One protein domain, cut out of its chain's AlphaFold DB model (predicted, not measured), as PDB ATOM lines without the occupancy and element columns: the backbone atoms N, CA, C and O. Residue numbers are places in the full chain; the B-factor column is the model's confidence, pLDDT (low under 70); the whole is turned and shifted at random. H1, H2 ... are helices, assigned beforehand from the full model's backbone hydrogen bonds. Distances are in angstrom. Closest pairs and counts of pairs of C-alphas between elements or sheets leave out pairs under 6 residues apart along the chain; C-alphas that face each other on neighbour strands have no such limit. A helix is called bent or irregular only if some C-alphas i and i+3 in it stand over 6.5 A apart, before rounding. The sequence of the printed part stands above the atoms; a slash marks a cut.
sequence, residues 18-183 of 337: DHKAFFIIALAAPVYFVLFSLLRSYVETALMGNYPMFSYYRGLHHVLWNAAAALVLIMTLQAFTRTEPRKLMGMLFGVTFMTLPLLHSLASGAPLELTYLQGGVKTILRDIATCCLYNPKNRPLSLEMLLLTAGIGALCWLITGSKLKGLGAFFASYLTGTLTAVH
ATOM      1  N   ASP A  18     203.845 150.056 121.705       56.38
ATOM      2  CA  ASP A  18     203.258 150.865 122.771       56.38
ATOM      3  C   ASP A  18     204.017 150.796 124.085       56.38
ATOM      4  O   ASP A  18     203.803 151.643 124.941       56.38
ATOM      5  N   HIS A  19     204.975 149.882 124.259       58.25
ATOM      6  CA  HIS A  19     205.786 149.860 125.479       58.25
ATOM      7  C   HIS A  19     206.623 151.135 125.659       58.25
ATOM      8  O   HIS A  19     206.763 151.612 126.785       58.25
ATOM      9  N   LYS A  20     207.136 151.722 124.567       62.28
ATOM     10  CA  LYS A  20     207.875 152.996 124.614       62.28
ATOM     11  C   LYS A  20     206.946 154.181 124.870       62.28
ATOM     12  O   LYS A  20     207.232 154.978 125.756       62.28
ATOM     13  N   ALA A  21     205.827 154.274 124.149       63.81
ATOM     14  CA  ALA A  21     204.835 155.335 124.352       63.81
ATOM     15  C   ALA A  21     204.249 155.291 125.773       63.81
ATOM     16  O   ALA A  21     204.157 156.306 126.457       63.81
ATOM     17  N   PHE A  22     203.952 154.089 126.261       65.56
ATOM     18  CA  PHE A  22     203.496 153.832 127.617       65.56
ATOM     19  C   PHE A  22     204.529 154.243 128.670       65.56
ATOM     20  O   PHE A  22     204.178 154.882 129.660       65.56
ATOM     21  N   PHE A  23     205.804 153.907 128.458       65.38
ATOM     22  CA  PHE A  23     206.890 154.310 129.349       65.38
ATOM     23  C   PHE A  23     207.049 155.837 129.400       65.38
ATOM     24  O   PHE A  23     207.173 156.404 130.484       65.38
ATOM     25  N   ILE A  24     206.964 156.506 128.245       70.44
ATOM     26  CA  ILE A  24     207.005 157.970 128.158       70.44
ATOM     27  C   ILE A  24     205.829 158.582 128.920       70.44
ATOM     28  O   ILE A  24     206.049 159.465 129.739       70.44
ATOM     29  N   ILE A  25     204.600 158.095 128.728       70.75
ATOM     30  CA  ILE A  25     203.419 158.590 129.454       70.75
ATOM     31  C   ILE A  25     203.559 158.349 130.963       70.75
ATOM     32  O   ILE A  25     203.261 159.238 131.757       70.75
ATOM     33  N   ALA A  26     204.043 157.174 131.369       67.19
ATOM     34  CA  ALA A  26     204.220 156.825 132.775       67.19
ATOM     35  C   ALA A  26     205.245 157.720 133.493       67.19
ATOM     36  O   ALA A  26     205.106 157.937 134.694       67.19
ATOM     37  N   LEU A  27     206.237 158.253 132.772       70.94
ATOM     38  CA  LEU A  27     207.224 159.193 133.307       70.94
ATOM     39  C   LEU A  27     206.770 160.657 133.179       70.94
ATOM     40  O   LEU A  27     206.889 161.430 134.125       70.94
ATOM     41  N   ALA A  28     206.234 161.038 132.021       79.12
ATOM     42  CA  ALA A  28     205.863 162.412 131.709       79.12
ATOM     43  C   ALA A  28     204.620 162.869 132.477       79.12
ATOM     44  O   ALA A  28     204.575 164.015 132.914       79.12
ATOM     45  N   ALA A  29     203.625 161.998 132.678       81.81
ATOM     46  CA  ALA A  29     202.374 162.392 133.322       81.81
ATOM     47  C   ALA A  29     202.562 162.801 134.799       81.81
ATOM     48  O   ALA A  29     202.047 163.855 135.170       81.81
ATOM     49  N   PRO A  30     203.341 162.083 135.640       79.94
ATOM     50  CA  PRO A  30     203.678 162.549 136.990       79.94
ATOM     51  C   PRO A  30     204.477 163.856 137.014       79.94
ATOM     52  O   PRO A  30     204.193 164.727 137.832       79.94
ATOM     53  N   VAL A  31     205.456 164.018 136.116       83.25
ATOM     54  CA  VAL A  31     206.266 165.248 136.044       83.25
ATOM     55  C   VAL A  31     205.394 166.436 135.650       83.25
ATOM     56  O   VAL A  31     205.389 167.449 136.347       83.25
ATOM     57  N   TYR A  32     204.600 166.289 134.584       87.50
ATOM     58  CA  TYR A  32     203.617 167.283 134.166       87.50
ATOM     59  C   TYR A  32     202.675 167.633 135.315       87.50
ATOM     60  O   TYR A  32     202.469 168.805 135.606       87.50
ATOM     61  N   PHE A  33     202.154 166.622 136.009       87.81
ATOM     62  CA  PHE A  33     201.234 166.801 137.121       87.81
ATOM     63  C   PHE A  33     201.811 167.671 138.244       87.81
ATOM     64  O   PHE A  33     201.138 168.588 138.723       87.81
ATOM     65  N   VAL A  34     203.054 167.400 138.653       87.19
ATOM     66  CA  VAL A  34     203.738 168.167 139.705       87.19
ATOM     67  C   VAL A  34     203.984 169.599 139.244       87.19
ATOM     68  O   VAL A  34     203.587 170.535 139.936       87.19
ATOM     69  N   LEU A  35     204.584 169.778 138.062       90.00
ATOM     70  CA  LEU A  35     204.900 171.104 137.524       90.00
ATOM     71  C   LEU A  35     203.641 171.949 137.335       90.00
ATOM     72  O   LEU A  35     203.607 173.114 137.721       90.00
ATOM     73  N   PHE A  36     202.584 171.351 136.794       91.88
ATOM     74  CA  PHE A  36     201.324 172.034 136.557       91.88
ATOM     75  C   PHE A  36     200.594 172.367 137.863       91.88
ATOM     76  O   PHE A  36     200.044 173.456 137.994       91.88
ATOM     77  N   SER A  37     200.623 171.479 138.862       90.38
ATOM     78  CA  SER A  37     200.055 171.768 140.186       90.38
ATOM     79  C   SER A  37     200.781 172.919 140.885       90.38
ATOM     80  O   SER A  37     200.130 173.763 141.500       90.38
ATOM     81  N   LEU A  38     202.112 172.989 140.757       89.69
ATOM     82  CA  LEU A  38     202.905 174.112 141.260       89.69
ATOM     83  C   LEU A  38     202.591 175.407 140.508       89.69
ATOM     84  O   LEU A  38     202.367 176.431 141.147       89.69
ATOM     85  N   LEU A  39     202.511 175.360 139.174       90.00
ATOM     86  CA  LEU A  39     202.135 176.513 138.353       90.00
ATOM     87  C   LEU A  39     200.747 177.033 138.735       90.00
ATOM     88  O   LEU A  39     200.586 178.224 138.983       90.00
ATOM     89  N   ARG A  40     199.757 176.140 138.841       87.56
ATOM     90  CA  ARG A  40     198.408 176.479 139.303       87.56
ATOM     91  C   ARG A  40     198.462 177.149 140.672       87.56
ATOM     92  O   ARG A  40     197.873 178.210 140.836       87.56
ATOM     93  N   SER A  41     199.173 176.551 141.630       88.38
ATOM     94  CA  SER A  41     199.308 177.102 142.981       88.38
ATOM     95  C   SER A  41     199.939 178.494 142.962       88.38
ATOM     96  O   SER A  41     199.453 179.393 143.642       88.38
ATOM     97  N   TYR A  42     200.969 178.705 142.145       86.81
ATOM     98  CA  TYR A  42     201.593 180.012 141.977       86.81
ATOM     99  C   TYR A  42     200.611 181.044 141.409       86.81
ATOM    100  O   TYR A  42     200.450 182.112 141.990       86.81
ATOM    101  N   VAL A  43     199.893 180.720 140.330       86.44
ATOM    102  CA  VAL A  43     198.893 181.627 139.740       86.44
ATOM    103  C   VAL A  43     197.796 181.963 140.752       86.44
ATOM    104  O   VAL A  43     197.486 183.132 140.970       86.44
ATOM    105  N   GLU A  44     197.258 180.947 141.422       82.31
ATOM    106  CA  GLU A  44     196.188 181.088 142.408       82.31
ATOM    107  C   GLU A  44     196.600 181.956 143.600       82.31
ATOM    108  O   GLU A  44     195.830 182.794 144.057       82.31
ATOM    109  N   THR A  45     197.820 181.775 144.105       79.56
ATOM    110  CA  THR A  45     198.202 182.310 145.418       79.56
ATOM    111  C   THR A  45     199.140 183.508 145.346       79.56
ATOM    112  O   THR A  45     199.130 184.320 146.265       79.56
ATOM    113  N   ALA A  46     199.911 183.665 144.265       80.50
ATOM    114  CA  ALA A  46     200.795 184.811 144.048       80.50
ATOM    115  C   ALA A  46     200.206 185.861 143.099       80.50
ATOM    116  O   ALA A  46     200.508 187.037 143.265       80.50
ATOM    117  N   LEU A  47     199.403 185.467 142.103       80.56
ATOM    118  CA  LEU A  47     198.913 186.406 141.083       80.56
ATOM    119  C   LEU A  47     197.452 186.805 141.294       80.56
ATOM    120  O   LEU A  47     197.107 187.968 141.122       80.56
ATOM    121  N   MET A  48     196.598 185.842 141.646       77.31
ATOM    122  CA  MET A  48     195.143 186.033 141.709       77.31
ATOM    123  C   MET A  48     194.581 186.080 143.132       77.31
ATOM    124  O   MET A  48     193.395 186.353 143.319       77.31
ATOM    125  N   GLY A  49     195.407 185.788 144.136       69.12
ATOM    126  CA  GLY A  49     194.981 185.779 145.526       69.12
ATOM    127  C   GLY A  49     194.748 187.194 146.048       69.12
ATOM    128  O   GLY A  49     195.542 188.093 145.788       69.12
ATOM    129  N   ASN A  50     193.715 187.367 146.877       65.94
ATOM    130  CA  ASN A  50     193.440 188.632 147.577       65.94
ATOM    131  C   ASN A  50     194.643 189.129 148.408       65.94
ATOM    132  O   ASN A  50     194.781 190.323 148.654       65.94
ATOM    133  N   TYR A  51     195.515 188.205 148.827       68.44
ATOM    134  CA  TYR A  51     196.776 188.481 149.509       68.44
ATOM    135  C   TYR A  51     197.884 187.628 148.874       68.44
ATOM    136  O   TYR A  51     198.021 186.457 149.249       68.44
ATOM    137  N   PRO A  52     198.646 188.178 147.909       65.25
ATOM    138  CA  PRO A  52     199.723 187.472 147.225       65.25
ATOM    139  C   PRO A  52     200.735 186.865 148.200       65.25
ATOM    140  O   PRO A  52     201.492 187.573 148.862       65.25
ATOM    141  N   MET A  53     200.743 185.538 148.304       70.50
ATOM    142  CA  MET A  53     201.657 184.796 149.166       70.50
ATOM    143  C   MET A  53     201.827 183.374 148.628       70.50
ATOM    144  O   MET A  53     200.943 182.531 148.780       70.50
ATOM    145  N   PHE A  54     202.993 183.100 148.042       77.00
ATOM    146  CA  PHE A  54     203.419 181.755 147.662       77.00
ATOM    147  C   PHE A  54     204.570 181.310 148.559       77.00
ATOM    148  O   PHE A  54     205.535 182.046 148.760       77.00
ATOM    149  N   SER A  55     204.465 180.099 149.093       80.50
ATOM    150  CA  SER A  55     205.475 179.505 149.959       80.50
ATOM    151  C   SER A  55     205.661 178.033 149.630       80.50
ATOM    152  O   SER A  55     204.825 177.406 148.975       80.50
ATOM    153  N   TYR A  56     206.763 177.473 150.120       83.50
ATOM    154  CA  TYR A  56     207.079 176.060 149.969       83.50
ATOM    155  C   TYR A  56     205.943 175.145 150.458       83.50
ATOM    156  O   TYR A  56     205.484 174.276 149.714       83.50
ATOM    157  N   TYR A  57     205.441 175.371 151.678       82.75
ATOM    158  CA  TYR A  57     204.388 174.542 152.271       82.75
ATOM    159  C   TYR A  57     203.047 174.692 151.563       82.75
ATOM    160  O   TYR A  57     202.324 173.709 151.415       82.75
ATOM    161  N   ARG A  58     202.744 175.888 151.057       84.31
ATOM    162  CA  ARG A  58     201.564 176.120 150.228       84.31
ATOM    163  C   ARG A  58     201.669 175.385 148.889       84.31
ATOM    164  O   ARG A  58     200.755 174.653 148.525       84.31
ATOM    165  N   GLY A  59     202.800 175.491 148.191       85.25
ATOM    166  CA  GLY A  59     203.037 174.741 146.956       85.25
ATOM    167  C   GLY A  59     202.907 173.228 147.163       85.25
ATOM    168  O   GLY A  59     202.181 172.559 146.426       85.25
ATOM    169  N   LEU A  60     203.535 172.693 148.217       84.88
ATOM    170  CA  LEU A  60     203.415 171.280 148.586       84.88
ATOM    171  C   LEU A  60     201.977 170.874 148.904       84.88
ATOM    172  O   LEU A  60     201.514 169.853 148.401       84.88
ATOM    173  N   HIS A  61     201.269 171.668 149.705       85.94
ATOM    174  CA  HIS A  61     199.866 171.445 150.028       85.94
ATOM    175  C   HIS A  61     199.024 171.262 148.760       85.94
ATOM    176  O   HIS A  61     198.330 170.255 148.633       85.94
ATOM    177  N   HIS A  62     199.127 172.183 147.795       85.38
ATOM    178  CA  HIS A  62     198.351 172.115 146.555       85.38
ATOM    179  C   HIS A  62     198.724 170.897 145.696       85.38
ATOM    180  O   HIS A  62     197.836 170.233 145.158       85.38
ATOM    181  N   VAL A  63     200.017 170.570 145.578       87.69
ATOM    182  CA  VAL A  63     200.473 169.380 144.837       87.69
ATOM    183  C   VAL A  63     199.917 168.102 145.466       87.69
ATOM    184  O   VAL A  63     199.372 167.258 144.756       87.69
ATOM    185  N   LEU A  64     200.018 167.965 146.791       86.31
ATOM    186  CA  LEU A  64     199.566 166.779 147.521       86.31
ATOM    187  C   LEU A  64     198.044 166.646 147.513       86.31
ATOM    188  O   LEU A  64     197.529 165.542 147.335       86.31
ATOM    189  N   TRP A  65     197.326 167.760 147.642       84.94
ATOM    190  CA  TRP A  65     195.875 167.802 147.509       84.94
ATOM    191  C   TRP A  65     195.416 167.327 146.131       84.94
ATOM    192  O   TRP A  65     194.631 166.380 146.025       84.94
ATOM    193  N   ASN A  66     195.952 167.930 145.063       84.88
ATOM    194  CA  ASN A  66     195.612 167.529 143.701       84.88
ATOM    195  C   ASN A  66     195.973 166.053 143.480       84.88
ATOM    196  O   ASN A  66     195.247 165.341 142.787       84.88
ATOM    197  N   ALA A  67     197.099 165.586 144.040       82.00
ATOM    198  CA  ALA A  67     197.555 164.210 143.876       82.00
ATOM    199  C   ALA A  67     196.588 163.238 144.552       82.00
ATOM    200  O   ALA A  67     196.214 162.232 143.952       82.00
ATOM    201  N   ALA A  68     196.135 163.558 145.768       80.00
ATOM    202  CA  ALA A  68     195.122 162.785 146.473       80.00
ATOM    203  C   ALA A  68     193.822 162.705 145.655       80.00
ATOM    204  O   ALA A  68     193.316 161.605 145.427       80.00
ATOM    205  N   ALA A  69     193.332 163.836 145.137       80.38
ATOM    206  CA  ALA A  69     192.138 163.874 144.293       80.38
ATOM    207  C   ALA A  69     192.307 163.035 143.012       80.38
ATOM    208  O   ALA A  69     191.465 162.192 142.697       80.38
ATOM    209  N   ALA A  70     193.421 163.201 142.295       82.19
ATOM    210  CA  ALA A  70     193.698 162.464 141.065       82.19
ATOM    211  C   ALA A  70     193.817 160.951 141.306       82.19
ATOM    212  O   ALA A  70     193.222 160.161 140.568       82.19
ATOM    213  N   LEU A  71     194.529 160.534 142.359       78.25
ATOM    214  CA  LEU A  71     194.651 159.127 142.742       78.25
ATOM    215  C   LEU A  71     193.283 158.530 143.061       78.25
ATOM    216  O   LEU A  71     192.934 157.481 142.530       78.25
ATOM    217  N   VAL A  72     192.472 159.217 143.860       77.50
ATOM    218  CA  VAL A  72     191.114 158.780 144.197       77.50
ATOM    219  C   VAL A  72     190.238 158.604 142.949       77.50
ATOM    220  O   VAL A  72     189.518 157.608 142.837       77.50
ATOM    221  N   LEU A  73     190.325 159.512 141.974       81.81
ATOM    222  CA  LEU A  73     189.593 159.392 140.709       81.81
ATOM    223  C   LEU A  73     190.084 158.208 139.865       81.81
ATOM    224  O   LEU A  73     189.268 157.444 139.346       81.81
ATOM    225  N   ILE A  74     191.402 158.005 139.775       81.75
ATOM    226  CA  ILE A  74     192.008 156.847 139.098       81.75
ATOM    227  C   ILE A  74     191.536 155.539 139.743       81.75
ATOM    228  O   ILE A  74     191.144 154.606 139.042       81.75
ATOM    229  N   MET A  75     191.531 155.468 141.075       80.44
ATOM    230  CA  MET A  75     191.098 154.286 141.825       80.44
ATOM    231  C   MET A  75     189.604 154.019 141.668       80.44
ATOM    232  O   MET A  75     189.192 152.867 141.518       80.44
ATOM    233  N   THR A  76     188.796 155.079 141.639       84.00
ATOM    234  CA  THR A  76     187.369 154.990 141.325       84.00
ATOM    235  C   THR A  76     187.177 154.383 139.939       84.00
ATOM    236  O   THR A  76     186.502 153.363 139.795       84.00
ATOM    237  N   LEU A  77     187.827 154.940 138.913       85.38
ATOM    238  CA  LEU A  77     187.711 154.432 137.549       85.38
ATOM    239  C   LEU A  77     188.210 152.985 137.438       85.38
ATOM    240  O   LEU A  77     187.552 152.158 136.802       85.38
ATOM    241  N   GLN A  78     189.324 152.647 138.093       84.31
ATOM    242  CA  GLN A  78     189.836 151.278 138.181       84.31
ATOM    243  C   GLN A  78     188.788 150.324 138.770       84.31
ATOM    244  O   GLN A  78     188.621 149.219 138.252       84.31
ATOM    245  N   ALA A  79     188.080 150.711 139.834       85.31
ATOM    246  CA  ALA A  79     187.102 149.840 140.484       85.31
ATOM    247  C   ALA A  79     185.983 149.394 139.522       85.31
ATOM    248  O   ALA A  79     185.589 148.224 139.530       85.31
ATOM    249  N   PHE A  80     185.527 150.293 138.643       88.62
ATOM    250  CA  PHE A  80     184.471 150.006 137.663       88.62
ATOM    251  C   PHE A  80     184.984 149.342 136.377       88.62
ATOM    252  O   PHE A  80     184.335 148.437 135.839       88.62
ATOM    253  N   THR A  81     186.141 149.780 135.879       85.00
ATOM    254  CA  THR A  81     186.708 149.318 134.598       85.00
ATOM    255  C   THR A  81     187.547 148.053 134.730       85.00
ATOM    256  O   THR A  81     187.680 147.311 133.761       85.00
ATOM    257  N   ARG A  82     188.104 147.790 135.921       83.25
ATOM    258  CA  ARG A  82     189.155 146.787 136.175       83.25
ATOM    259  C   ARG A  82     190.420 147.012 135.335       83.25
ATOM    260  O   ARG A  82     191.237 146.105 135.200       83.25
ATOM    261  N   THR A  83     190.598 148.214 134.788       77.88
ATOM    262  CA  THR A  83     191.800 148.592 134.047       77.88
ATOM    263  C   THR A  83     192.976 148.741 135.005       77.88
ATOM    264  O   THR A  83     192.841 149.311 136.082       77.88
ATOM    265  N   GLU A  84     194.147 148.242 134.617       70.62
ATOM    266  CA  GLU A  84     195.378 148.416 135.392       70.62
ATOM    267  C   GLU A  84     195.683 149.922 135.577       70.62
ATOM    268  O   GLU A  84     195.793 150.622 134.568       70.62
ATOM    269  N   PRO A  85     195.887 150.439 136.808       69.00
ATOM    270  CA  PRO A  85     196.158 151.862 137.064       69.00
ATOM    271  C   PRO A  85     197.274 152.483 136.224       69.00
ATOM    272  O   PRO A  85     197.246 153.666 135.915       69.00
ATOM    273  N   ARG A  86     198.229 151.671 135.777       68.12
ATOM    274  CA  ARG A  86     199.351 152.077 134.932       68.12
ATOM    275  C   ARG A  86     198.855 152.610 133.577       68.12
ATOM    276  O   ARG A  86     199.400 153.575 133.060       68.12
ATOM    277  N   LYS A  87     197.766 152.039 133.049       72.75
ATOM    278  CA  LYS A  87     197.069 152.493 131.831       72.75
ATOM    279  C   LYS A  87     196.180 153.710 132.082       72.75
ATOM    280  O   LYS A  87     195.740 154.345 131.135       72.75
ATOM    281  N   LEU A  88     195.941 154.037 133.349       76.56
ATOM    282  CA  LEU A  88     195.174 155.200 133.779       76.56
ATOM    283  C   LEU A  88     196.080 156.382 134.161       76.56
ATOM    284  O   LEU A  88     195.568 157.451 134.459       76.56
ATOM    285  N   MET A  89     197.412 156.242 134.099       74.56
ATOM    286  CA  MET A  89     198.357 157.322 134.429       74.56
ATOM    287  C   MET A  89     198.180 158.563 133.551       74.56
ATOM    288  O   MET A  89     198.406 159.676 134.016       74.56
ATOM    289  N   GLY A  90     197.698 158.396 132.314       75.00
ATOM    290  CA  GLY A  90     197.331 159.519 131.449       75.00
ATOM    291  C   GLY A  90     196.241 160.421 132.046       75.00
ATOM    292  O   GLY A  90     196.173 161.595 131.702       75.00
ATOM    293  N   MET A  91     195.441 159.933 133.002       82.12
ATOM    294  CA  MET A  91     194.468 160.762 133.720       82.12
ATOM    295  C   MET A  91     195.121 161.873 134.543       82.12
ATOM    296  O   MET A  91     194.456 162.859 134.841       82.12
ATOM    297  N   LEU A  92     196.413 161.759 134.877       82.88
ATOM    298  CA  LEU A  92     197.141 162.833 135.549       82.88
ATOM    299  C   LEU A  92     197.242 164.097 134.682       82.88
ATOM    300  O   LEU A  92     197.257 165.190 135.235       82.88
ATOM    301  N   PHE A  93     197.201 163.993 133.346       84.50
ATOM    302  CA  PHE A  93     197.066 165.172 132.474       84.50
ATOM    303  C   PHE A  93     195.737 165.910 132.685       84.50
ATOM    304  O   PHE A  93     195.640 167.112 132.429       84.50
ATOM    305  N   GLY A  94     194.728 165.218 133.219       81.12
ATOM    306  CA  GLY A  94     193.444 165.790 133.608       81.12
ATOM    307  C   GLY A  94     193.545 166.838 134.718       81.12
ATOM    308  O   GLY A  94     192.602 167.603 134.883       81.12
ATOM    309  N   VAL A  95     194.689 166.961 135.409       82.88
ATOM    310  CA  VAL A  95     194.968 168.091 136.320       82.88
ATOM    311  C   VAL A  95     194.776 169.448 135.637       82.88
ATOM    312  O   VAL A  95     194.429 170.423 136.293       82.88
ATOM    313  N   THR A  96     194.917 169.499 134.308       85.75
ATOM    314  CA  THR A  96     194.647 170.690 133.493       85.75
ATOM    315  C   THR A  96     193.216 171.189 133.658       85.75
ATOM    316  O   THR A  96     192.990 172.389 133.719       85.75
ATOM    317  N   PHE A  97     192.236 170.297 133.813       82.31
ATOM    318  CA  PHE A  97     190.851 170.709 134.054       82.31
ATOM    319  C   PHE A  97     190.671 171.396 135.406       82.31
ATOM    320  O   PHE A  97     189.731 172.167 135.574       82.31
ATOM    321  N   MET A  98     191.602 171.205 136.342       78.38
ATOM    322  CA  MET A  98     191.547 171.899 137.620       78.38
ATOM    323  C   MET A  98     191.923 173.388 137.536       78.38
ATOM    324  O   MET A  98     191.883 174.091 138.543       78.38
ATOM    325  N   THR A  99     192.266 173.913 136.352       82.31
ATOM    326  CA  THR A  99     192.379 175.366 136.126       82.31
ATOM    327  C   THR A  99     191.067 176.017 135.723       82.31
ATOM    328  O   THR A  99     191.039 177.232 135.555       82.31
ATOM    329  N   LEU A 100     189.976 175.265 135.558       82.94
ATOM    330  CA  LEU A 100     188.683 175.839 135.183       82.94
ATOM    331  C   LEU A 100     188.222 176.973 136.121       82.94
ATOM    332  O   LEU A 100     187.790 178.001 135.596       82.94
ATOM    333  N   PRO A 101     188.376 176.891 137.459       78.44
ATOM    334  CA  PRO A 101     188.050 178.017 138.332       78.44
ATOM    335  C   PRO A 101     188.929 179.243 138.078       78.44
ATOM    336  O   PRO A 101     188.425 180.362 138.119       78.44
ATOM    337  N   LEU A 102     190.216 179.044 137.768       81.12
ATOM    338  CA  LEU A 102     191.129 180.138 137.419       81.12
ATOM    339  C   LEU A 102     190.681 180.820 136.130       81.12
ATOM    340  O   LEU A 102     190.566 182.038 136.095       81.12
ATOM    341  N   LEU A 103     190.362 180.042 135.092       83.19
ATOM    342  CA  LEU A 103     189.865 180.574 133.821       83.19
ATOM    343  C   LEU A 103     188.550 181.337 134.009       83.19
ATOM    344  O   LEU A 103     188.381 182.414 133.447       83.19
ATOM    345  N   HIS A 104     187.640 180.817 134.836       80.56
ATOM    346  CA  HIS A 104     186.396 181.502 135.175       80.56
ATOM    347  C   HIS A 104     186.652 182.818 135.926       80.56
ATOM    348  O   HIS A 104     186.046 183.839 135.608       80.56
ATOM    349  N   SER A 105     187.547 182.817 136.915       79.44
ATOM    350  CA  SER A 105     187.920 184.018 137.671       79.44
ATOM    351  C   SER A 105     188.575 185.066 136.764       79.44
ATOM    352  O   SER A 105     188.152 186.219 136.775       79.44
ATOM    353  N   LEU A 106     189.492 184.657 135.878       82.25
ATOM    354  CA  LEU A 106     190.101 185.541 134.878       82.25
ATOM    355  C   LEU A 106     189.061 186.133 133.918       82.25
ATOM    356  O   LEU A 106     189.092 187.329 133.649       82.25
ATOM    357  N   ALA A 107     188.129 185.315 133.421       83.12
ATOM    358  CA  ALA A 107     187.090 185.769 132.498       83.12
ATOM    359  C   ALA A 107     186.043 186.680 133.163       83.12
ATOM    360  O   ALA A 107     185.499 187.565 132.509       83.12
ATOM    361  N   SER A 108     185.745 186.463 134.447       81.06
ATOM    362  CA  SER A 108     184.759 187.255 135.197       81.06
ATOM    363  C   SER A 108     185.344 188.495 135.871       81.06
ATOM    364  O   SER A 108     184.582 189.347 136.324       81.06
ATOM    365  N   GLY A 109     186.673 188.600 135.976       77.62
ATOM    366  CA  GLY A 109     187.357 189.662 136.720       77.62
ATOM    367  C   GLY A 109     187.143 189.599 138.239       77.62
ATOM    368  O   GLY A 109     187.614 190.478 138.957       77.62
ATOM    369  N   ALA A 110     186.435 188.583 138.739       74.75
ATOM    370  CA  ALA A 110     186.186 188.391 140.160       74.75
ATOM    371  C   ALA A 110     187.365 187.654 140.816       74.75
ATOM    372  O   ALA A 110     187.905 186.726 140.203       74.75
ATOM    373  N   PRO A 111     187.748 188.004 142.057       70.00
ATOM    374  CA  PRO A 111     188.813 187.309 142.769       70.00
ATOM    375  C   PRO A 111     188.471 185.832 142.971       70.00
ATOM    376  O   PRO A 111     187.312 185.460 143.187       70.00
ATOM    377  N   LEU A 112     189.488 184.973 142.901       71.75
ATOM    378  CA  LEU A 112     189.308 183.547 143.124       71.75
ATOM    379  C   LEU A 112     189.191 183.267 144.629       71.75
ATOM    380  O   LEU A 112     190.190 183.163 145.336       71.75
ATOM    381  N   GLU A 113     187.963 183.088 145.111       69.94
ATOM    382  CA  GLU A 113     187.683 182.690 146.494       69.94
ATOM    383  C   GLU A 113     187.221 181.233 146.575       69.94
ATOM    384  O   GLU A 113     186.051 180.942 146.820       69.94
ATOM    385  N   LEU A 114     188.147 180.293 146.371       69.25
ATOM    386  CA  LEU A 114     187.865 178.879 146.609       69.25
ATOM    387  C   LEU A 114     187.929 178.583 148.107       69.25
ATOM    388  O   LEU A 114     188.955 178.777 148.759       69.25
ATOM    389  N   THR A 115     186.826 178.081 148.653       73.38
ATOM    390  CA  THR A 115     186.751 177.657 150.055       73.38
ATOM    391  C   THR A 115     186.380 176.188 150.139       73.38
ATOM    392  O   THR A 115     185.514 175.715 149.403       73.38
ATOM    393  N   TYR A 116     187.005 175.460 151.067       72.00
ATOM    394  CA  TYR A 116     186.551 174.115 151.417       72.00
ATOM    395  C   TYR A 116     185.057 174.130 151.775       72.00
ATOM    396  O   TYR A 116     184.524 175.148 152.222       72.00
ATOM    397  N   LEU A 117     184.377 172.993 151.625       80.44
ATOM    398  CA  LEU A 117     183.023 172.860 152.158       80.44
ATOM    399  C   LEU A 117     183.097 172.867 153.686       80.44
ATOM    400  O   LEU A 117     183.750 172.016 154.296       80.44
ATOM    401  N   GLN A 118     182.452 173.866 154.277       78.12
ATOM    402  CA  GLN A 118     182.554 174.226 155.687       78.12
ATOM    403  C   GLN A 118     181.167 174.375 156.319       78.12
ATOM    404  O   GLN A 118     180.153 174.538 155.636       78.12
ATOM    405  N   GLY A 119     181.137 174.351 157.651       77.56
ATOM    406  CA  GLY A 119     179.921 174.489 158.448       77.56
ATOM    407  C   GLY A 119     179.436 173.162 159.028       77.56
ATOM    408  O   GLY A 119     180.145 172.159 159.044       77.56
ATOM    409  N   GLY A 120     178.210 173.161 159.556       81.12
ATOM    410  CA  GLY A 120     177.625 171.963 160.155       81.12
ATOM    411  C   GLY A 120     177.369 170.855 159.129       81.12
ATOM    412  O   GLY A 120     177.154 171.122 157.947       81.12
ATOM    413  N   VAL A 121     177.290 169.606 159.602       83.19
ATOM    414  CA  VAL A 121     177.029 168.412 158.769       83.19
ATOM    415  C   VAL A 121     175.823 168.605 157.841       83.19
ATOM    416  O   VAL A 121     175.883 168.237 156.674       83.19
ATOM    417  N   LYS A 122     174.745 169.246 158.315       86.00
ATOM    418  CA  LYS A 122     173.556 169.544 157.494       86.00
ATOM    419  C   LYS A 122     173.865 170.464 156.308       86.00
ATOM    420  O   LYS A 122     173.379 170.212 155.210       86.00
ATOM    421  N   THR A 123     174.668 171.506 156.518       85.25
ATOM    422  CA  THR A 123     175.089 172.439 155.461       85.25
ATOM    423  C   THR A 123     175.940 171.719 154.427       85.25
ATOM    424  O   THR A 123     175.672 171.832 153.237       85.25
ATOM    425  N   ILE A 124     176.891 170.902 154.884       86.56
ATOM    426  CA  ILE A 124     177.750 170.098 154.008       86.56
ATOM    427  C   ILE A 124     176.911 169.125 153.171       86.56
ATOM    428  O   ILE A 124     177.062 169.077 151.955       86.56
ATOM    429  N   LEU A 125     175.982 168.390 153.791       88.00
ATOM    430  CA  LEU A 125     175.102 167.463 153.073       88.00
ATOM    431  C   LEU A 125     174.209 168.177 152.054       88.00
ATOM    432  O   LEU A 125     174.015 167.659 150.958       88.00
ATOM    433  N   ARG A 126     173.691 169.367 152.381       88.81
ATOM    434  CA  ARG A 126     172.927 170.196 151.439       88.81
ATOM    435  C   ARG A 126     173.793 170.637 150.261       88.81
ATOM    436  O   ARG A 126     173.352 170.548 149.117       88.81
ATOM    437  N   ASP A 127     175.003 171.115 150.520       87.38
ATOM    438  CA  ASP A 127     175.907 171.591 149.475       87.38
ATOM    439  C   ASP A 127     176.337 170.428 148.560       87.38
ATOM    440  O   ASP A 127     176.318 170.579 147.341       87.38
ATOM    441  N   ILE A 128     176.579 169.230 149.109       88.38
ATOM    442  CA  ILE A 128     176.775 168.001 148.320       88.38
ATOM    443  C   ILE A 128     175.513 167.675 147.504       88.38
ATOM    444  O   ILE A 128     175.575 167.502 146.293       88.38
ATOM    445  N   ALA A 129     174.333 167.627 148.124       87.44
ATOM    446  CA  ALA A 129     173.100 167.262 147.421       87.44
ATOM    447  C   ALA A 129     172.743 168.235 146.281       87.44
ATOM    448  O   ALA A 129     172.134 167.843 145.290       87.44
ATOM    449  N   THR A 130     173.138 169.501 146.408       86.44
ATOM    450  CA  THR A 130     172.849 170.562 145.434       86.44
ATOM    451  C   THR A 130     174.004 170.839 144.474       86.44
ATOM    452  O   THR A 130     173.980 171.847 143.771       86.44
ATOM    453  N   CYS A 131     175.030 169.979 144.433       82.94
ATOM    454  CA  CYS A 131     176.231 170.193 143.620       82.94
ATOM    455  C   CYS A 131     176.888 171.558 143.863       82.94
ATOM    456  O   CYS A 131     177.452 172.146 142.949       82.94
ATOM    457  N   CYS A 132     176.791 172.083 145.083       80.69
ATOM    458  CA  CYS A 132     177.261 173.404 145.505       80.69
ATOM    459  C   CYS A 132     176.690 174.578 144.681       80.69
ATOM    460  O   CYS A 132     177.193 175.693 144.786       80.69
ATOM    461  N   LEU A 133     175.618 174.370 143.903       79.00
ATOM    462  CA  LEU A 133     175.037 175.396 143.024       79.00
ATOM    463  C   LEU A 133     174.534 176.625 143.791       79.00
ATOM    464  O   LEU A 133     174.561 177.735 143.263       79.00
ATOM    465  N   TYR A 134     174.101 176.424 145.036       78.31
ATOM    466  CA  TYR A 134     173.623 177.484 145.925       78.31
ATOM    467  C   TYR A 134     174.704 178.014 146.877       78.31
ATOM    468  O   TYR A 134     174.400 178.842 147.734       78.31
ATOM    469  N   ASN A 135     175.954 177.554 146.750       74.94
ATOM    470  CA  ASN A 135     177.078 178.080 147.512       74.94
ATOM    471  C   ASN A 135     177.807 179.138 146.655       74.94
ATOM    472  O   ASN A 135     178.514 178.776 145.712       74.94
ATOM    473  N   PRO A 136     177.643 180.445 146.944       69.81
ATOM    474  CA  PRO A 136     178.112 181.514 146.061       69.81
ATOM    475  C   PRO A 136     179.633 181.523 145.865       69.81
ATOM    476  O   PRO A 136     180.088 181.906 144.791       69.81
ATOM    477  N   LYS A 137     180.411 181.045 146.847       71.69
ATOM    478  CA  LYS A 137     181.880 180.957 146.753       71.69
ATOM    479  C   LYS A 137     182.348 179.781 145.895       71.69
ATOM    480  O   LYS A 137     183.344 179.870 145.189       71.69
ATOM    481  N   ASN A 138     181.585 178.688 145.900       71.50
ATOM    482  CA  ASN A 138     181.993 177.422 145.292       71.50
ATOM    483  C   ASN A 138     181.271 177.095 143.979       71.50
ATOM    484  O   ASN A 138     181.519 176.047 143.392       71.50
ATOM    485  N   ARG A 139     180.424 177.990 143.462       71.75
ATOM    486  CA  ARG A 139     179.734 177.782 142.181       71.75
ATOM    487  C   ARG A 139     180.682 177.511 140.992       71.75
ATOM    488  O   ARG A 139     180.354 176.640 140.186       71.75
ATOM    489  N   PRO A 140     181.853 178.168 140.853       70.19
ATOM    490  CA  PRO A 140     182.819 177.809 139.806       70.19
ATOM    491  C   PRO A 140     183.403 176.400 139.999       70.19
ATOM    492  O   PRO A 140     183.583 175.663 139.030       70.19
ATOM    493  N   LEU A 141     183.626 175.995 141.254       70.56
ATOM    494  CA  LEU A 141     184.103 174.660 141.621       70.56
ATOM    495  C   LEU A 141     183.062 173.574 141.298       70.56
ATOM    496  O   LEU A 141     183.424 172.474 140.890       70.56
ATOM    497  N   SER A 142     181.766 173.887 141.404       76.69
ATOM    498  CA  SER A 142     180.678 172.999 140.977       76.69
ATOM    499  C   SER A 142     180.788 172.600 139.510       76.69
ATOM    500  O   SER A 142     180.595 171.433 139.172       76.69
ATOM    501  N   LEU A 143     181.089 173.562 138.631       75.81
ATOM    502  CA  LEU A 143     181.205 173.319 137.192       75.81
ATOM    503  C   LEU A 143     182.417 172.441 136.878       75.81
ATOM    504  O   LEU A 143     182.290 171.485 136.115       75.81
ATOM    505  N   GLU A 144     183.561 172.724 137.506       78.44
ATOM    506  CA  GLU A 144     184.755 171.880 137.412       78.44
ATOM    507  C   GLU A 144     184.445 170.443 137.847       78.44
ATOM    508  O   GLU A 144     184.700 169.496 137.100       78.44
ATOM    509  N   MET A 145     183.836 170.278 139.025       81.44
ATOM    510  CA  MET A 145     183.477 168.970 139.563       81.44
ATOM    511  C   MET A 145     182.528 168.206 138.641       81.44
ATOM    512  O   MET A 145     182.774 167.034 138.374       81.44
ATOM    513  N   LEU A 146     181.473 168.845 138.132       85.50
ATOM    514  CA  LEU A 146     180.515 168.200 137.231       85.50
ATOM    515  C   LEU A 146     181.158 167.787 135.903       85.50
ATOM    516  O   LEU A 146     180.888 166.691 135.415       85.50
ATOM    517  N   LEU A 147     182.020 168.628 135.328       86.12
ATOM    518  CA  LEU A 147     182.736 168.305 134.092       86.12
ATOM    519  C   LEU A 147     183.702 167.136 134.293       86.12
ATOM    520  O   LEU A 147     183.715 166.203 133.487       86.12
ATOM    521  N   LEU A 148     184.469 167.149 135.386       85.19
ATOM    522  CA  LEU A 148     185.383 166.064 135.733       85.19
ATOM    523  C   LEU A 148     184.630 164.745 135.927       85.19
ATOM    524  O   LEU A 148     185.004 163.728 135.343       85.19
ATOM    525  N   THR A 149     183.547 164.740 136.701       89.81
ATOM    526  CA  THR A 149     182.815 163.507 137.028       89.81
ATOM    527  C   THR A 149     182.023 162.985 135.835       89.81
ATOM    528  O   THR A 149     181.997 161.773 135.603       89.81
ATOM    529  N   ALA A 150     181.456 163.873 135.009       91.12
ATOM    530  CA  ALA A 150     180.853 163.521 133.723       91.12
ATOM    531  C   ALA A 150     181.884 162.901 132.775       91.12
ATOM    532  O   ALA A 150     181.609 161.859 132.177       91.12
ATOM    533  N   GLY A 151     183.088 163.476 132.692       89.88
ATOM    534  CA  GLY A 151     184.199 162.923 131.919       89.88
ATOM    535  C   GLY A 151     184.596 161.519 132.382       89.88
ATOM    536  O   GLY A 151     184.729 160.615 131.558       89.88
ATOM    537  N   ILE A 152     184.703 161.297 133.697       89.94
ATOM    538  CA  ILE A 152     184.978 159.973 134.282       89.94
ATOM    539  C   ILE A 152     183.864 158.973 133.960       89.94
ATOM    540  O   ILE A 152     184.149 157.838 133.563       89.94
ATOM    541  N   GLY A 153     182.600 159.376 134.099       93.06
ATOM    542  CA  GLY A 153     181.451 158.531 133.778       93.06
ATOM    543  C   GLY A 153     181.404 158.148 132.298       93.06
ATOM    544  O   GLY A 153     181.242 156.971 131.966       93.06
ATOM    545  N   ALA A 154     181.623 159.119 131.409       92.31
ATOM    546  CA  ALA A 154     181.688 158.907 129.967       92.31
ATOM    547  C   ALA A 154     182.853 157.986 129.588       92.31
ATOM    548  O   ALA A 154     182.647 157.006 128.875       92.31
ATOM    549  N   LEU A 155     184.053 158.227 130.121       89.25
ATOM    550  CA  LEU A 155     185.218 157.377 129.880       89.25
ATOM    551  C   LEU A 155     184.974 155.941 130.363       89.25
ATOM    552  O   LEU A 155     185.269 154.985 129.646       89.25
ATOM    553  N   CYS A 156     184.382 155.766 131.547       91.06
ATOM    554  CA  CYS A 156     184.025 154.447 132.063       91.06
ATOM    555  C   CYS A 156     183.009 153.733 131.159       91.06
ATOM    556  O   CYS A 156     183.161 152.540 130.871       91.06
ATOM    557  N   TRP A 157     181.994 154.453 130.676       94.00
ATOM    558  CA  TRP A 157     181.027 153.911 129.726       94.00
ATOM    559  C   TRP A 157     181.698 153.501 128.411       94.00
ATOM    560  O   TRP A 157     181.457 152.391 127.944       94.00
ATOM    561  N   LEU A 158     182.581 154.335 127.856       91.25
ATOM    562  CA  LEU A 158     183.308 154.042 126.618       91.25
ATOM    563  C   LEU A 158     184.206 152.807 126.755       91.25
ATOM    564  O   LEU A 158     184.199 151.949 125.878       91.25
ATOM    565  N   ILE A 159     184.929 152.679 127.871       86.75
ATOM    566  CA  ILE A 159     185.824 151.541 128.129       86.75
ATOM    567  C   ILE A 159     185.036 150.242 128.344       86.75
ATOM    568  O   ILE A 159     185.442 149.179 127.880       86.75
ATOM    569  N   THR A 160     183.926 150.298 129.084       89.81
ATOM    570  CA  THR A 160     183.203 149.085 129.513       89.81
ATOM    571  C   THR A 160     182.014 148.719 128.629       89.81
ATOM    572  O   THR A 160     181.464 147.629 128.777       89.81
ATOM    573  N   GLY A 161     181.553 149.638 127.779       91.31
ATOM    574  CA  GLY A 161     180.284 149.551 127.051       91.31
ATOM    575  C   GLY A 161     179.033 149.642 127.938       91.31
ATOM    576  O   GLY A 161     177.914 149.634 127.425       91.31
ATOM    577  N   SER A 162     179.177 149.742 129.265       94.12
ATOM    578  CA  SER A 162     178.066 149.663 130.217       94.12
ATOM    579  C   SER A 162     177.652 151.042 130.724       94.12
ATOM    580  O   SER A 162     178.385 151.689 131.474       94.12
ATOM    581  N   LYS A 163     176.435 151.471 130.364       94.69
ATOM    582  CA  LYS A 163     175.840 152.723 130.863       94.69
ATOM    583  C   LYS A 163     175.721 152.728 132.390       94.69
ATOM    584  O   LYS A 163     175.990 153.746 133.014       94.69
ATOM    585  N   LEU A 164     175.383 151.582 132.991       95.06
ATOM    586  CA  LEU A 164     175.266 151.437 134.445       95.06
ATOM    587  C   LEU A 164     176.614 151.643 135.147       95.06
ATOM    588  O   LEU A 164     176.675 152.341 136.153       95.06
ATOM    589  N   LYS A 165     177.702 151.080 134.604       92.00
ATOM    590  CA  LYS A 165     179.052 151.318 135.141       92.00
ATOM    591  C   LYS A 165     179.489 152.767 134.950       92.00
ATOM    592  O   LYS A 165     180.070 153.327 135.870       92.00
ATOM    593  N   GLY A 166     179.167 153.375 133.806       94.94
ATOM    594  CA  GLY A 166     179.404 154.799 133.566       94.94
ATOM    595  C   GLY A 166     178.692 155.695 134.581       94.94
ATOM    596  O   GLY A 166     179.320 156.551 135.197       94.94
ATOM    597  N   LEU A 167     177.406 155.439 134.829       95.56
ATOM    598  CA  LEU A 167     176.618 156.158 135.830       95.56
ATOM    599  C   LEU A 167     177.151 155.925 137.253       95.56
ATOM    600  O   LEU A 167     177.279 156.865 138.032       95.56
ATOM    601  N   GLY A 168     177.522 154.686 137.583       94.38
ATOM    602  CA  GLY A 168     178.155 154.357 138.860       94.38
ATOM    603  C   GLY A 168     179.480 155.094 139.066       94.38
ATOM    604  O   GLY A 168     179.704 155.658 140.134       94.38
ATOM    605  N   ALA A 169     180.330 155.159 138.037       92.56
ATOM    606  CA  ALA A 169     181.594 155.890 138.077       92.56
ATOM    607  C   ALA A 169     181.386 157.407 138.200       92.56
ATOM    608  O   ALA A 169     182.127 158.059 138.936       92.56
ATOM    609  N   PHE A 170     180.361 157.964 137.546       93.75
ATOM    610  CA  PHE A 170     179.954 159.360 137.720       93.75
ATOM    611  C   PHE A 170     179.611 159.661 139.184       93.75
ATOM    612  O   PHE A 170     180.236 160.522 139.796       93.75
ATOM    613  N   PHE A 171     178.678 158.913 139.782       93.06
ATOM    614  CA  PHE A 171     178.263 159.163 141.165       93.06
ATOM    615  C   PHE A 171     179.386 158.904 142.166       93.06
ATOM    616  O   PHE A 171     179.564 159.686 143.096       93.06
ATOM    617  N   ALA A 172     180.173 157.844 141.970       91.06
ATOM    618  CA  ALA A 172     181.299 157.538 142.841       91.06
ATOM    619  C   ALA A 172     182.379 158.625 142.772       91.06
ATOM    620  O   ALA A 172     182.852 159.075 143.813       91.06
ATOM    621  N   SER A 173     182.743 159.094 141.573       89.50
ATOM    622  CA  SER A 173     183.725 160.177 141.425       89.50
ATOM    623  C   SER A 173     183.199 161.493 141.992       89.50
ATOM    624  O   SER A 173     183.941 162.188 142.682       89.50
ATOM    625  N   TYR A 174     181.917 161.799 141.777       90.50
ATOM    626  CA  TYR A 174     181.272 162.991 142.320       90.50
ATOM    627  C   TYR A 174     181.259 162.988 143.843       90.50
ATOM    628  O   TYR A 174     181.757 163.923 144.471       90.50
ATOM    629  N   LEU A 175     180.746 161.915 144.443       89.00
ATOM    630  CA  LEU A 175     180.681 161.801 145.890       89.00
ATOM    631  C   LEU A 175     182.087 161.846 146.486       89.00
ATOM    632  O   LEU A 175     182.324 162.602 147.418       89.00
ATOM    633  N   THR A 176     183.037 161.103 145.918       84.44
ATOM    634  CA  THR A 176     184.386 161.062 146.485       84.44
ATOM    635  C   THR A 176     185.116 162.396 146.332       84.44
ATOM    636  O   THR A 176     185.707 162.856 147.301       84.44
ATOM    637  N   GLY A 177     185.018 163.064 145.178       81.50
ATOM    638  CA  GLY A 177     185.603 164.395 144.977       81.50
ATOM    639  C   GLY A 177     185.011 165.445 145.921       81.50
ATOM    640  O   GLY A 177     185.739 166.219 146.546       81.50
ATOM    641  N   THR A 178     183.692 165.413 146.119       83.50
ATOM    642  CA  THR A 178     183.025 166.361 147.020       83.50
ATOM    643  C   THR A 178     183.362 166.066 148.482       83.50
ATOM    644  O   THR A 178     183.607 166.990 149.251       83.50
ATOM    645  N   LEU A 179     183.455 164.787 148.864       82.50
ATOM    646  CA  LEU A 179     183.923 164.389 150.190       82.50
ATOM    647  C   LEU A 179     185.377 164.793 150.412       82.50
ATOM    648  O   LEU A 179     185.691 165.237 151.509       82.50
ATOM    649  N   THR A 180     186.260 164.703 149.412       79.12
ATOM    650  CA  THR A 180     187.625 165.214 149.581       79.12
ATOM    651  C   THR A 180     187.615 166.709 149.875       79.12
ATOM    652  O   THR A 180     188.296 167.103 150.811       79.12
ATOM    653  N   ALA A 181     186.764 167.498 149.199       79.44
ATOM    654  CA  ALA A 181     186.621 168.955 149.339       79.44
ATOM    655  C   ALA A 181     186.032 169.453 150.678       79.44
ATOM    656  O   ALA A 181     185.988 170.663 150.917       79.44
ATOM    657  N   VAL A 182     185.573 168.561 151.559       84.12
ATOM    658  CA  VAL A 182     185.087 168.932 152.895       84.12
ATOM    659  C   VAL A 182     186.259 169.240 153.821       84.12
ATOM    660  O   VAL A 182     187.254 168.516 153.864       84.12
ATOM    661  N   HIS A 183     186.120 170.294 154.629       84.12
ATOM    662  CA  HIS A 183     187.084 170.632 155.674       84.12
ATOM    663  C   HIS A 183     186.937 169.692 156.887       84.12
ATOM    664  O   HIS A 183     186.474 170.082 157.963       84.12
TER     665      HIS A 183
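Overview. This is residues 18 to 183 of the 337 residues of an uncharacterized protein of Desulfatibacillum aliphaticivorans (UniProt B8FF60). H2 crosses the middle of an up-and-down bundle of five helices or arms, each running against the one before, between H1 with H3a and the hairpin H5 and H6; short H4 sits off near H6. The 166 printed residues, with six named helices, are all helix in class, compact (radius of gyration of the C-alphas 16.5 A), spanning 46 by 37 by 27 A.

Along the chain. Find C-alpha 18 at (203.258, 150.865, 122.771); from there H1 runs 40.2 A to residue 47. H2 is residues 56 to 81. H3, residues 85 to 108, assigned as one helix by its hydrogen bonds, is bent, C-alphas 98 and 101 being 7.1 A apart: H3a ends at 98, H3b begins at 101. H3a is irregular, C-alphas 87 and 90 being 7.0 A apart. H4 is residues 121 to 129, H5 139 to 160, and H6 163 to 180, ending at (187.625, 165.214, 149.581).

Arrangement. Look at hub H2: it touches H6, closest C-alphas Leu 73 and Ser 173, 6.0 A. H3a has 1 of 10 O i to N i+4 pairs within hydrogen-bond range, but 10 of 11 i+3 pairs.

Size, cuts and confidence. The printed part has no cut; the link H3 to H4 is long. Confidence is low, for instance, at residues 18 to 23.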